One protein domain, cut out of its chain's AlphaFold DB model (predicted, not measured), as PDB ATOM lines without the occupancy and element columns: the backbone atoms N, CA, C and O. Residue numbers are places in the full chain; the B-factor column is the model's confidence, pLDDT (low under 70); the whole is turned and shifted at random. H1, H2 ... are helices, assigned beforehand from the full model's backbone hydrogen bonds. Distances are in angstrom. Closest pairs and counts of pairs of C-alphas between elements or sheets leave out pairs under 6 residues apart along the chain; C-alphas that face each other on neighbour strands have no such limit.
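What this domain is: This is residues 148 to 224 of the 224 residues of an uncharacterized protein of Martelella sp. AD-3 (UniProt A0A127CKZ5). Two helical hairpins, H1 with H2 and H3 with H4, pack together into a small cluster, and a fifth helix, H5, crosses H2 on the side away from H4. H5 meets the cluster through H2 alone among the helices, and residues 201 to 208 lead over to it from H4. The printed part has 77 residues with five named helices, in the order H1, H2, H3, H4, H5, and no named strand, and its class is all helix. It is compact, with a radius of gyration of the C-alphas of 12.9 A and spans of 34 by 29 by 19 A.

How they stand to each other: H1, residues 148 to 160, touches H2, residues 167 to 177, with residues 148 to 151 alone. Their closest C-alphas are those of Tyr 151 and Leu 169, 5.6 A apart, and they form a hairpin at a shallow tilt of 26 degrees, opposite ways. H1 also touches H3, residues 179 to 191, the closest C-alphas being those of Tyr 152 and Ile 189 at 6.3 A, at a steep tilt of 47 degrees, the same way. With residues 148 to 152 alone H1 touches H4, residues 194 to 200; the closest C-alphas, of Ile 149 and Val 197, are 6.4 A apart, and the tilt is a shallow 20 degrees, opposite ways. H3 touches H2 with residues 179 to 182 alone, at a steep tilt of 60 degrees, opposite ways, and the closest C-alphas, of Val 173 and Leu 182, are 6.2 A apart. H3 and H4 form a hairpin at a shallow tilt of 32 degrees, opposite ways; H3 touches H4 with residues 185 to 188 alone, and the closest C-alphas, of Val 185 and Val 197, are 6.3 A apart. H5, residues 209 to 220, touches H2 at a steep tilt of 62 degrees, opposite ways, with the C-alphas of Ala 175 and Ala 215 closest at 6.4 A. H5 is apart from H1, H3 and H4, and H2 is apart from H4. The helix packing is part aligned and part crossed, with 3 of the 6 touching pairs at a shallow tilt. In H1, H2, H3, H4 and H5 every O i to N i+4 pair is within hydrogen-bond range.

Where its parts are: H1 begins at C-alpha 148, (205.952, 206.594, 226.402), and measures 18.0 A from first to last C-alpha. H2, 167 to 177, measures 15.4 A. H3, 179 to 191, measures 18.7 A and ends at C-alpha 191, (216.144, 198.322, 234.004). H4, 194 to 200, is shorter at 10.2 A. H5, 209 to 220, measures 16.4 A and ends at C-alpha 220, (187.163, 204.252, 220.887).

The domain as a whole: The two C-alphas farthest apart, those of Tyr 195 and Ile 224, are 38.2 A apart. The printed part has no cut and no long link; the links H2 to H3 and H3 to H4 are tight, and H1 to H2 and H4 to H5 are short. The mean pLDDT of the printed part is 85.8, and residues 208 to 224 are under 70.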
ATOM      1  N   ASP A 148     205.008 207.587 225.882       96.94
ATOM      2  CA  ASP A 148     205.952 206.594 226.402       96.94
ATOM      3  C   ASP A 148     206.611 207.011 227.718       96.94
ATOM      4  O   ASP A 148     206.738 206.183 228.618       96.94
ATOM      5  N   ILE A 149     207.004 208.278 227.860       96.94
ATOM      6  CA  ILE A 149     207.555 208.827 229.105       96.94
ATOM      7  C   ILE A 149     206.474 208.805 230.188       96.94
ATOM      8  O   ILE A 149     206.713 208.318 231.294       96.94
ATOM      9  N   ARG A 150     205.259 209.257 229.854       95.38
ATOM     10  CA  ARG A 150     204.104 209.195 230.754       95.38
ATOM     11  C   ARG A 150     203.803 207.756 231.173       95.38
ATOM     12  O   ARG A 150     203.652 207.480 232.362       95.38
ATOM     13  N   TYR A 151     203.774 206.833 230.211       96.75
ATOM     14  CA  TYR A 151     203.579 205.412 230.479       96.75
ATOM     15  C   TYR A 151     204.662 204.852 231.404       96.75
ATOM     16  O   TYR A 151     204.323 204.191 232.381       96.75
ATOM     17  N   TYR A 152     205.941 205.149 231.149       97.56
ATOM     18  CA  TYR A 152     207.050 204.719 232.003       97.56
ATOM     19  C   TYR A 152     206.831 205.144 233.458       97.56
ATOM     20  O   TYR A 152     206.888 204.311 234.365       97.56
ATOM     21  N   VAL A 153     206.563 206.435 233.674       95.75
ATOM     22  CA  VAL A 153     206.415 207.034 235.005       95.75
ATOM     23  C   VAL A 153     205.234 206.419 235.757       95.75
ATOM     24  O   VAL A 153     205.396 205.910 236.869       95.75
ATOM     25  N   GLU A 154     204.054 206.406 235.138       94.81
ATOM     26  CA  GLU A 154     202.834 205.917 235.782       94.81
ATOM     27  C   GLU A 154     202.849 204.390 235.976       94.81
ATOM     28  O   GLU A 154     202.411 203.898 237.018       94.81
ATOM     29  N   ALA A 155     203.408 203.616 235.037       95.62
ATOM     30  CA  ALA A 155     203.512 202.162 235.175       95.62
ATOM     31  C   ALA A 155     204.499 201.743 236.263       95.62
ATOM     32  O   ALA A 155     204.212 200.827 237.037       95.62
ATOM     33  N   ARG A 156     205.636 202.435 236.374       93.94
ATOM     34  CA  ARG A 156     206.574 202.257 237.489       93.94
ATOM     35  C   ARG A 156     205.899 202.520 238.829       93.94
ATOM     36  O   ARG A 156     206.036 201.710 239.747       93.94
ATOM     37  N   GLN A 157     205.155 203.620 238.926       91.38
ATOM     38  CA  GLN A 157     204.450 203.980 240.149       91.38
ATOM     39  C   GLN A 157     203.367 202.954 240.503       91.38
ATOM     40  O   GLN A 157     203.309 202.506 241.644       91.38
ATOM     41  N   ALA A 158     202.551 202.519 239.540       91.94
ATOM     42  CA  ALA A 158     201.528 201.498 239.769       91.94
ATOM     43  C   ALA A 158     202.142 200.181 240.276       91.94
ATOM     44  O   ALA A 158     201.738 199.667 241.324       91.94
ATOM     45  N   ARG A 159     203.183 199.685 239.594       92.50
ATOM     46  CA  ARG A 159     203.854 198.416 239.926       92.50
ATOM     47  C   ARG A 159     204.536 198.441 241.288       92.50
ATOM     48  O   ARG A 159     204.541 197.424 241.977       92.50
ATOM     49  N   ARG A 160     205.052 199.599 241.718       87.94
ATOM     50  CA  ARG A 160     205.603 199.788 243.070       87.94
ATOM     51  C   ARG A 160     204.595 199.423 244.164       87.94
ATOM     52  O   ARG A 160     204.992 198.892 245.197       87.94
ATOM     53  N   TYR A 161     203.310 199.682 243.934       88.06
ATOM     54  CA  TYR A 161     202.226 199.362 244.865       88.06
ATOM     55  C   TYR A 161     201.506 198.049 244.530       88.06
ATOM     56  O   TYR A 161     200.427 197.795 245.059       88.06
ATOM     57  N   GLY A 162     202.080 197.211 243.660       91.31
ATOM     58  CA  GLY A 162     201.473 195.944 243.244       91.31
ATOM     59  C   GLY A 162     200.240 196.106 242.351       91.31
ATOM     60  O   GLY A 162     199.464 195.163 242.222       91.31
ATOM     61  N   ASN A 163     200.050 197.283 241.749       93.44
ATOM     62  CA  ASN A 163     198.958 197.556 240.821       93.44
ATOM     63  C   ASN A 163     199.428 197.419 239.368       93.44
ATOM     64  O   ASN A 163     200.600 197.624 239.049       93.44
ATOM     65  N   GLU A 164     198.482 197.146 238.475       91.38
ATOM     66  CA  GLU A 164     198.707 197.246 237.033       91.38
ATOM     67  C   GLU A 164     198.564 198.706 236.566       91.38
ATOM     68  O   GLU A 164     197.706 199.429 237.086       91.38
ATOM     69  N   PRO A 165     199.367 199.165 235.584       90.19
ATOM     70  CA  PRO A 165     199.148 200.458 234.949       90.19
ATOM     71  C   PRO A 165     197.758 200.539 234.317       90.19
ATOM     72  O   PRO A 165     197.228 199.550 233.805       90.19
ATOM     73  N   ALA A 166     197.196 201.748 234.285       89.38
ATOM     74  CA  ALA A 166     195.926 201.988 233.617       89.38
ATOM     75  C   ALA A 166     196.009 201.548 232.135       89.38
ATOM     76  O   ALA A 166     196.907 202.017 231.423       89.38
ATOM     77  N   PRO A 167     195.082 200.700 231.636       90.94
ATOM     78  CA  PRO A 167     195.148 200.165 230.271       90.94
ATOM     79  C   PRO A 167     195.270 201.250 229.195       90.94
ATOM     80  O   PRO A 167     196.056 201.119 228.261       90.94
ATOM     81  N   ILE A 168     194.588 202.381 229.402       88.81
ATOM     82  CA  ILE A 168     194.583 203.519 228.478       88.81
ATOM     83  C   ILE A 168     195.981 204.074 228.174       88.81
ATOM     84  O   ILE A 168     196.225 204.525 227.057       88.81
ATOM     85  N   LEU A 169     196.916 204.028 229.126       90.94
ATOM     86  CA  LEU A 169     198.280 204.516 228.912       90.94
ATOM     87  C   LEU A 169     199.032 203.603 227.941       90.94
ATOM     88  O   LEU A 169     199.652 204.073 226.989       90.94
ATOM     89  N   ARG A 170     198.916 202.287 228.151       93.56
ATOM     90  CA  ARG A 170     199.499 201.270 227.273       93.56
ATOM     91  C   ARG A 170     198.926 201.382 225.862       93.56
ATOM     92  O   ARG A 170     199.681 201.381 224.890       93.56
ATOM     93  N   ASP A 171     197.606 201.499 225.761       91.44
ATOM     94  CA  ASP A 171     196.906 201.577 224.480       91.44
ATOM     95  C   ASP A 171     197.270 202.859 223.722       91.44
ATOM     96  O   ASP A 171     197.455 202.822 222.507       91.44
ATOM     97  N   THR A 172     197.479 203.970 224.435       90.38
ATOM     98  CA  THR A 172     197.934 205.239 223.845       90.38
ATOM     99  C   THR A 172     199.332 205.103 223.239       90.38
ATOM    100  O   THR A 172     199.543 205.530 222.103       90.38
ATOM    101  N   VAL A 173     200.277 204.455 223.933       94.12
ATOM    102  CA  VAL A 173     201.617 204.181 223.377       94.12
ATOM    103  C   VAL A 173     201.515 203.295 222.138       94.12
ATOM    104  O   VAL A 173     202.126 203.595 221.114       94.12
ATOM    105  N   ILE A 174     200.713 202.226 222.184       92.69
ATOM    106  CA  ILE A 174     200.532 201.330 221.032       92.69
ATOM    107  C   ILE A 174     199.945 202.087 219.837       92.69
ATOM    108  O   ILE A 174     200.446 201.935 218.724       92.69
ATOM    109  N   ALA A 175     198.906 202.891 220.057       88.44
ATOM    110  CA  ALA A 175     198.210 203.612 218.998       88.44
ATOM    111  C   ALA A 175     199.095 204.682 218.341       88.44
ATOM    112  O   ALA A 175     199.044 204.859 217.126       88.44
ATOM    113  N   LEU A 176     199.908 205.385 219.134       88.69
ATOM    114  CA  LEU A 176     200.703 206.522 218.664       88.69
ATOM    115  C   LEU A 176     202.127 206.161 218.240       88.69
ATOM    116  O   LEU A 176     202.710 206.850 217.406       88.69
ATOM    117  N   GLN A 177     202.706 205.112 218.822       92.88
ATOM    118  CA  GLN A 177     204.128 204.786 218.679       92.88
ATOM    119  C   GLN A 177     204.384 203.314 218.324       92.88
ATOM    120  O   GLN A 177     205.512 202.946 217.998       92.88
ATOM    121  N   GLY A 178     203.350 202.470 218.348       94.00
ATOM    122  CA  GLY A 178     203.435 201.059 217.992       94.00
ATOM    123  C   GLY A 178     203.838 200.133 219.143       94.00
ATOM    124  O   GLY A 178     204.296 200.543 220.211       94.00
ATOM    125  N   LYS A 179     203.663 198.826 218.912       96.62
ATOM    126  CA  LYS A 179     203.942 197.772 219.905       96.62
ATOM    127  C   LYS A 179     205.429 197.629 220.231       96.62
ATOM    128  O   LYS A 179     205.758 197.364 221.383       96.62
ATOM    129  N   ASP A 180     206.304 197.838 219.251       97.56
ATOM    130  CA  ASP A 180     207.754 197.744 219.456       97.56
ATOM    131  C   ASP A 180     208.246 198.840 220.408       97.56
ATOM    132  O   ASP A 180     209.082 198.578 221.274       97.56
ATOM    133  N   ARG A 181     207.666 200.050 220.320       97.50
ATOM    134  CA  ARG A 181     207.965 201.123 221.270       97.50
ATOM    135  C   ARG A 181     207.524 200.749 222.677       97.50
ATOM    136  O   ARG A 181     208.319 200.889 223.599       97.50
ATOM    137  N   LEU A 182     206.303 200.237 222.841       97.81
ATOM    138  CA  LEU A 182     205.838 199.769 224.146       97.81
ATOM    139  C   LEU A 182     206.779 198.700 224.726       97.81
ATOM    140  O   LEU A 182     207.146 198.794 225.892       97.81
ATOM    141  N   ALA A 183     207.192 197.714 223.925       97.94
ATOM    142  CA  ALA A 183     208.098 196.657 224.374       97.94
ATOM    143  C   ALA A 183     209.457 197.210 224.835       97.94
ATOM    144  O   ALA A 183     209.977 196.778 225.861       97.94
ATOM    145  N   PHE A 184     210.005 198.197 224.120       98.56
ATOM    146  CA  PHE A 184     211.211 198.905 224.548       98.56
ATOM    147  C   PHE A 184     211.011 199.632 225.887       98.56
ATOM    148  O   PHE A 184     211.862 199.537 226.768       98.56
ATOM    149  N   VAL A 185     209.894 200.346 226.062       98.12
ATOM    150  CA  VAL A 185     209.620 201.083 227.308       98.12
ATOM    151  C   VAL A 185     209.446 200.118 228.482       98.12
ATOM    152  O   VAL A 185     209.954 200.381 229.565       98.12
ATOM    153  N   GLU A 186     208.794 198.978 228.269       97.69
ATOM    154  CA  GLU A 186     208.646 197.915 229.270       97.69
ATOM    155  C   GLU A 186     209.994 197.317 229.708       97.69
ATOM    156  O   GLU A 186     210.221 197.108 230.903       97.69
ATOM    157  N   ASP A 187     210.920 197.102 228.769       98.12
ATOM    158  CA  ASP A 187     212.298 196.701 229.084       98.12
ATOM    159  C   ASP A 187     213.041 197.790 229.878       98.12
ATOM    160  O   ASP A 187     213.687 197.503 230.889       98.12
ATOM    161  N   ALA A 188     212.897 199.057 229.484       97.94
ATOM    162  CA  ALA A 188     213.492 200.179 230.206       97.94
ATOM    163  C   ALA A 188     212.943 200.301 231.640       97.94
ATOM    164  O   ALA A 188     213.709 200.560 232.569       97.94
ATOM    165  N   ILE A 189     211.644 200.049 231.856       96.50
ATOM    166  CA  ILE A 189     211.029 199.989 233.193       96.50
ATOM    167  C   ILE A 189     211.705 198.916 234.052       96.50
ATOM    168  O   ILE A 189     211.988 199.167 235.226       96.50
ATOM    169  N   ALA A 190     211.977 197.737 233.485       94.69
ATOM    170  CA  ALA A 190     212.651 196.651 234.193       94.69
ATOM    171  C   ALA A 190     214.102 197.001 234.569       94.69
ATOM    172  O   ALA A 190     214.598 196.539 235.597       94.69
ATOM    173  N   ARG A 191     214.768 197.848 233.772       95.12
ATOM    174  CA  ARG A 191     216.144 198.322 234.004       95.12
ATOM    175  C   ARG A 191     216.246 199.627 234.803       95.12
ATOM    176  O   ARG A 191     217.357 200.035 235.116       95.12
ATOM    177  N   ASN A 192     215.123 200.250 235.170       93.06
ATOM    178  CA  ASN A 192     215.062 201.592 235.771       93.06
ATOM    179  C   ASN A 192     215.713 202.688 234.900       93.06
ATOM    180  O   ASN A 192     216.316 203.620 235.424       93.06
ATOM    181  N   ASP A 193     215.596 202.583 233.579       96.44
ATOM    182  CA  ASP A 193     216.330 203.417 232.626       96.44
ATOM    183  C   ASP A 193     215.426 204.493 231.990       96.44
ATOM    184  O   ASP A 193     215.020 204.397 230.829       96.44
ATOM    185  N   LEU A 194     215.059 205.514 232.777       96.75
ATOM    186  CA  LEU A 194     214.221 206.625 232.297       96.75
ATOM    187  C   LEU A 194     214.926 207.423 231.190       96.75
ATOM    188  O   LEU A 194     214.289 207.812 230.211       96.75
ATOM    189  N   TYR A 195     216.238 207.637 231.313       96.75
ATOM    190  CA  TYR A 195     217.006 208.385 230.319       96.75
ATOM    191  C   TYR A 195     216.939 207.734 228.939       96.75
ATOM    192  O   TYR A 195     216.645 208.433 227.969       96.75
ATOM    193  N   ALA A 196     217.079 206.406 228.841       97.50
ATOM    194  CA  ALA A 196     216.936 205.721 227.559       97.50
ATOM    195  C   ALA A 196     215.555 205.948 226.922       97.50
ATOM    196  O   ALA A 196     215.462 206.097 225.700       97.50
ATOM    197  N   VAL A 197     214.478 206.014 227.716       97.94
ATOM    198  CA  VAL A 197     213.134 206.343 227.206       97.94
ATOM    199  C   VAL A 197     213.085 207.772 226.680       97.94
ATOM    200  O   VAL A 197     212.640 207.976 225.551       97.94
ATOM    201  N   ILE A 198     213.583 208.739 227.451       97.06
ATOM    202  CA  ILE A 198     213.576 210.165 227.098       97.06
ATOM    203  C   ILE A 198     214.370 210.431 225.812       97.06
ATOM    204  O   ILE A 198     213.851 211.052 224.874       97.06
ATOM    205  N   GLU A 199     215.605 209.934 225.737       96.44
ATOM    206  CA  GLU A 199     216.509 210.150 224.602       96.44
ATOM    207  C   GLU A 199     215.913 209.626 223.293       96.44
ATOM    208  O   GLU A 199     215.936 210.307 222.266       96.44
ATOM    209  N   THR A 200     215.313 208.436 223.347       96.38
ATOM    210  CA  THR A 200     214.758 207.748 222.173       96.38
ATOM    211  C   THR A 200     213.300 208.098 221.882       96.38
ATOM    212  O   THR A 200     212.756 207.660 220.866       96.38
ATOM    213  N   SER A 201     212.650 208.876 222.751       95.81
ATOM    214  CA  SER A 201     211.277 209.326 222.531       95.81
ATOM    215  C   SER A 201     211.183 210.181 221.262       95.81
ATOM    216  O   SER A 201     212.141 210.879 220.913       95.81
ATOM    217  N   PRO A 202     210.048 210.210 220.550       92.44
ATOM    218  CA  PRO A 202     209.828 211.179 219.484       92.44
ATOM    219  C   PRO A 202     209.939 212.642 219.970       92.44
ATOM    220  O   PRO A 202     209.891 212.918 221.175       92.44
ATOM    221  N   PRO A 203     210.136 213.609 219.055       91.00
ATOM    222  CA  PRO A 203     210.107 215.034 219.390       91.00
ATOM    223  C   PRO A 203     208.757 215.456 219.985       91.00
ATOM    224  O   PRO A 203     207.729 214.899 219.608       91.00
ATOM    225  N   CYS A 204     208.735 216.494 220.828       88.19
ATOM    226  CA  CYS A 204     207.498 216.978 221.464       88.19
ATOM    227  C   CYS A 204     206.402 217.384 220.463       88.19
ATOM    228  O   CYS A 204     205.218 217.282 220.757       88.19
ATOM    229  N   SER A 205     206.788 217.802 219.255       83.62
ATOM    230  CA  SER A 205     205.857 218.152 218.178       83.62
ATOM    231  C   SER A 205     205.134 216.953 217.553       83.62
ATOM    232  O   SER A 205     204.226 217.152 216.751       83.62
ATOM    233  N   ALA A 206     205.514 215.716 217.888       79.00
ATOM    234  CA  ALA A 206     204.901 214.513 217.327       79.00
ATOM    235  C   ALA A 206     203.484 214.244 217.864       79.00
ATOM    236  O   ALA A 206     202.711 213.554 217.201       79.00
ATOM    237  N   PHE A 207     203.134 214.785 219.037       73.06
ATOM    238  CA  PHE A 207     201.891 214.460 219.744       73.06
ATOM    239  C   PHE A 207     201.111 215.711 220.144       73.06
ATOM    240  O   PHE A 207     200.849 215.949 221.321       73.06
ATOM    241  N   THR A 208     200.724 216.515 219.151       68.12
ATOM    242  CA  THR A 208     199.831 217.657 219.390       68.12
ATOM    243  C   THR A 208     198.488 217.191 219.970       68.12
ATOM    244  O   THR A 208     198.096 216.031 219.775       68.12
ATOM    245  N   PRO A 209     197.737 218.073 220.652       66.88
ATOM    246  CA  PRO A 209     196.395 217.757 221.131       66.88
ATOM    247  C   PRO A 209     195.477 217.178 220.044       66.88
ATOM    248  O   PRO A 209     194.713 216.259 220.332       66.88
ATOM    249  N   GLU A 210     195.583 217.626 218.784       66.81
ATOM    250  CA  GLU A 210     194.802 217.047 217.681       66.81
ATOM    251  C   GLU A 210     195.239 215.619 217.327       66.81
ATOM    252  O   GLU A 210     194.393 214.770 217.038       66.81
ATOM    253  N   ALA A 211     196.544 215.332 217.353       65.25
ATOM    254  CA  ALA A 211     197.067 213.987 217.111       65.25
ATOM    255  C   ALA A 211     196.629 213.011 218.217       65.25
ATOM    256  O   ALA A 211     196.215 211.886 217.924       65.25
ATOM    257  N   LEU A 212     196.649 213.469 219.473       66.31
ATOM    258  CA  LEU A 212     196.155 212.729 220.635       66.31
ATOM    259  C   LEU A 212     194.643 212.489 220.555       66.31
ATOM    260  O   LEU A 212     194.204 211.350 220.711       66.31
ATOM    261  N   ALA A 213     193.850 213.522 220.260       68.31
ATOM    262  CA  ALA A 213     192.398 213.407 220.130       68.31
ATOM    263  C   ALA A 213     192.007 212.417 219.022       68.31
ATOM    264  O   ALA A 213     191.186 211.529 219.243       68.31
ATOM    265  N   LYS A 214     192.666 212.492 217.860       66.88
ATOM    266  CA  LYS A 214     192.423 211.582 216.735       66.88
ATOM    267  C   LYS A 214     192.782 210.128 217.061       66.88
ATOM    268  O   LYS A 214     192.070 209.213 216.650       66.88
ATOM    269  N   ALA A 215     193.868 209.897 217.798       63.19
ATOM    270  CA  ALA A 215     194.246 208.554 218.234       63.19
ATOM    271  C   ALA A 215     193.296 207.998 219.307       63.19
ATOM    272  O   ALA A 215     192.953 206.819 219.267       63.19
ATOM    273  N   GLN A 216     192.819 208.843 220.226       64.38
ATOM    274  CA  GLN A 216     191.822 208.466 221.231       64.38
ATOM    275  C   GLN A 216     190.456 208.152 220.607       64.38
ATOM    276  O   GLN A 216     189.783 207.219 221.041       64.38
ATOM    277  N   GLU A 217     190.044 208.896 219.578       66.00
ATOM    278  CA  GLU A 217     188.842 208.594 218.794       66.00
ATOM    279  C   GLU A 217     188.980 207.274 218.030       66.00
ATOM    280  O   GLU A 217     188.061 206.458 218.066       66.00
ATOM    281  N   ALA A 218     190.139 207.018 217.413       60.22
ATOM    282  CA  ALA A 218     190.421 205.742 216.758       60.22
ATOM    283  C   ALA A 218     190.388 204.564 217.749       60.22
ATOM    284  O   ALA A 218     189.795 203.535 217.449       60.22
ATOM    285  N   ALA A 219     190.932 204.732 218.959       58.31
ATOM    286  CA  ALA A 219     190.908 203.706 220.006       58.31
ATOM    287  C   ALA A 219     189.504 203.448 220.595       58.31
ATOM    288  O   ALA A 219     189.240 202.367 221.114       58.31
ATOM    289  N   ARG A 220     188.583 204.421 220.515       60.50
ATOM    290  CA  ARG A 220     187.163 204.252 220.887       60.50
ATOM    291  C   ARG A 220     186.305 203.669 219.757       60.50
ATOM    292  O   ARG A 220     185.151 203.323 220.001       60.50
ATOM    293  N   GLY A 221     186.841 203.615 218.538       47.75
ATOM    294  CA  GLY A 221     186.115 203.335 217.302       47.75
ATOM    295  C   GLY A 221     186.157 201.890 216.805       47.75
ATOM    296  O   GLY A 221     185.609 201.652 215.734       47.75
ATOM    297  N   ASP A 222     186.754 200.946 217.539       39.25
ATOM    298  CA  ASP A 222     186.686 199.516 217.206       39.25
ATOM    299  C   ASP A 222     185.479 198.863 217.910       39.25
ATOM    300  O   ASP A 222     185.566 198.520 219.095       39.25
ATOM    301  N   PRO A 223     184.325 198.680 217.235       39.50
ATOM    302  CA  PRO A 223     183.299 197.782 217.731       39.50
ATOM    303  C   PRO A 223     183.765 196.332 217.535       39.50
ATOM    304  O   PRO A 223     184.241 195.960 216.461       39.50
ATOM    305  N   ILE A 224     183.613 195.527 218.588       37.72
ATOM    306  CA  ILE A 224     183.627 194.056 218.521       37.72
ATOM    307  C   ILE A 224     182.519 193.578 217.580       37.72
ATOM    308  O   ILE A 224     181.393 194.123 217.686       37.72
TER     309      ILE A 224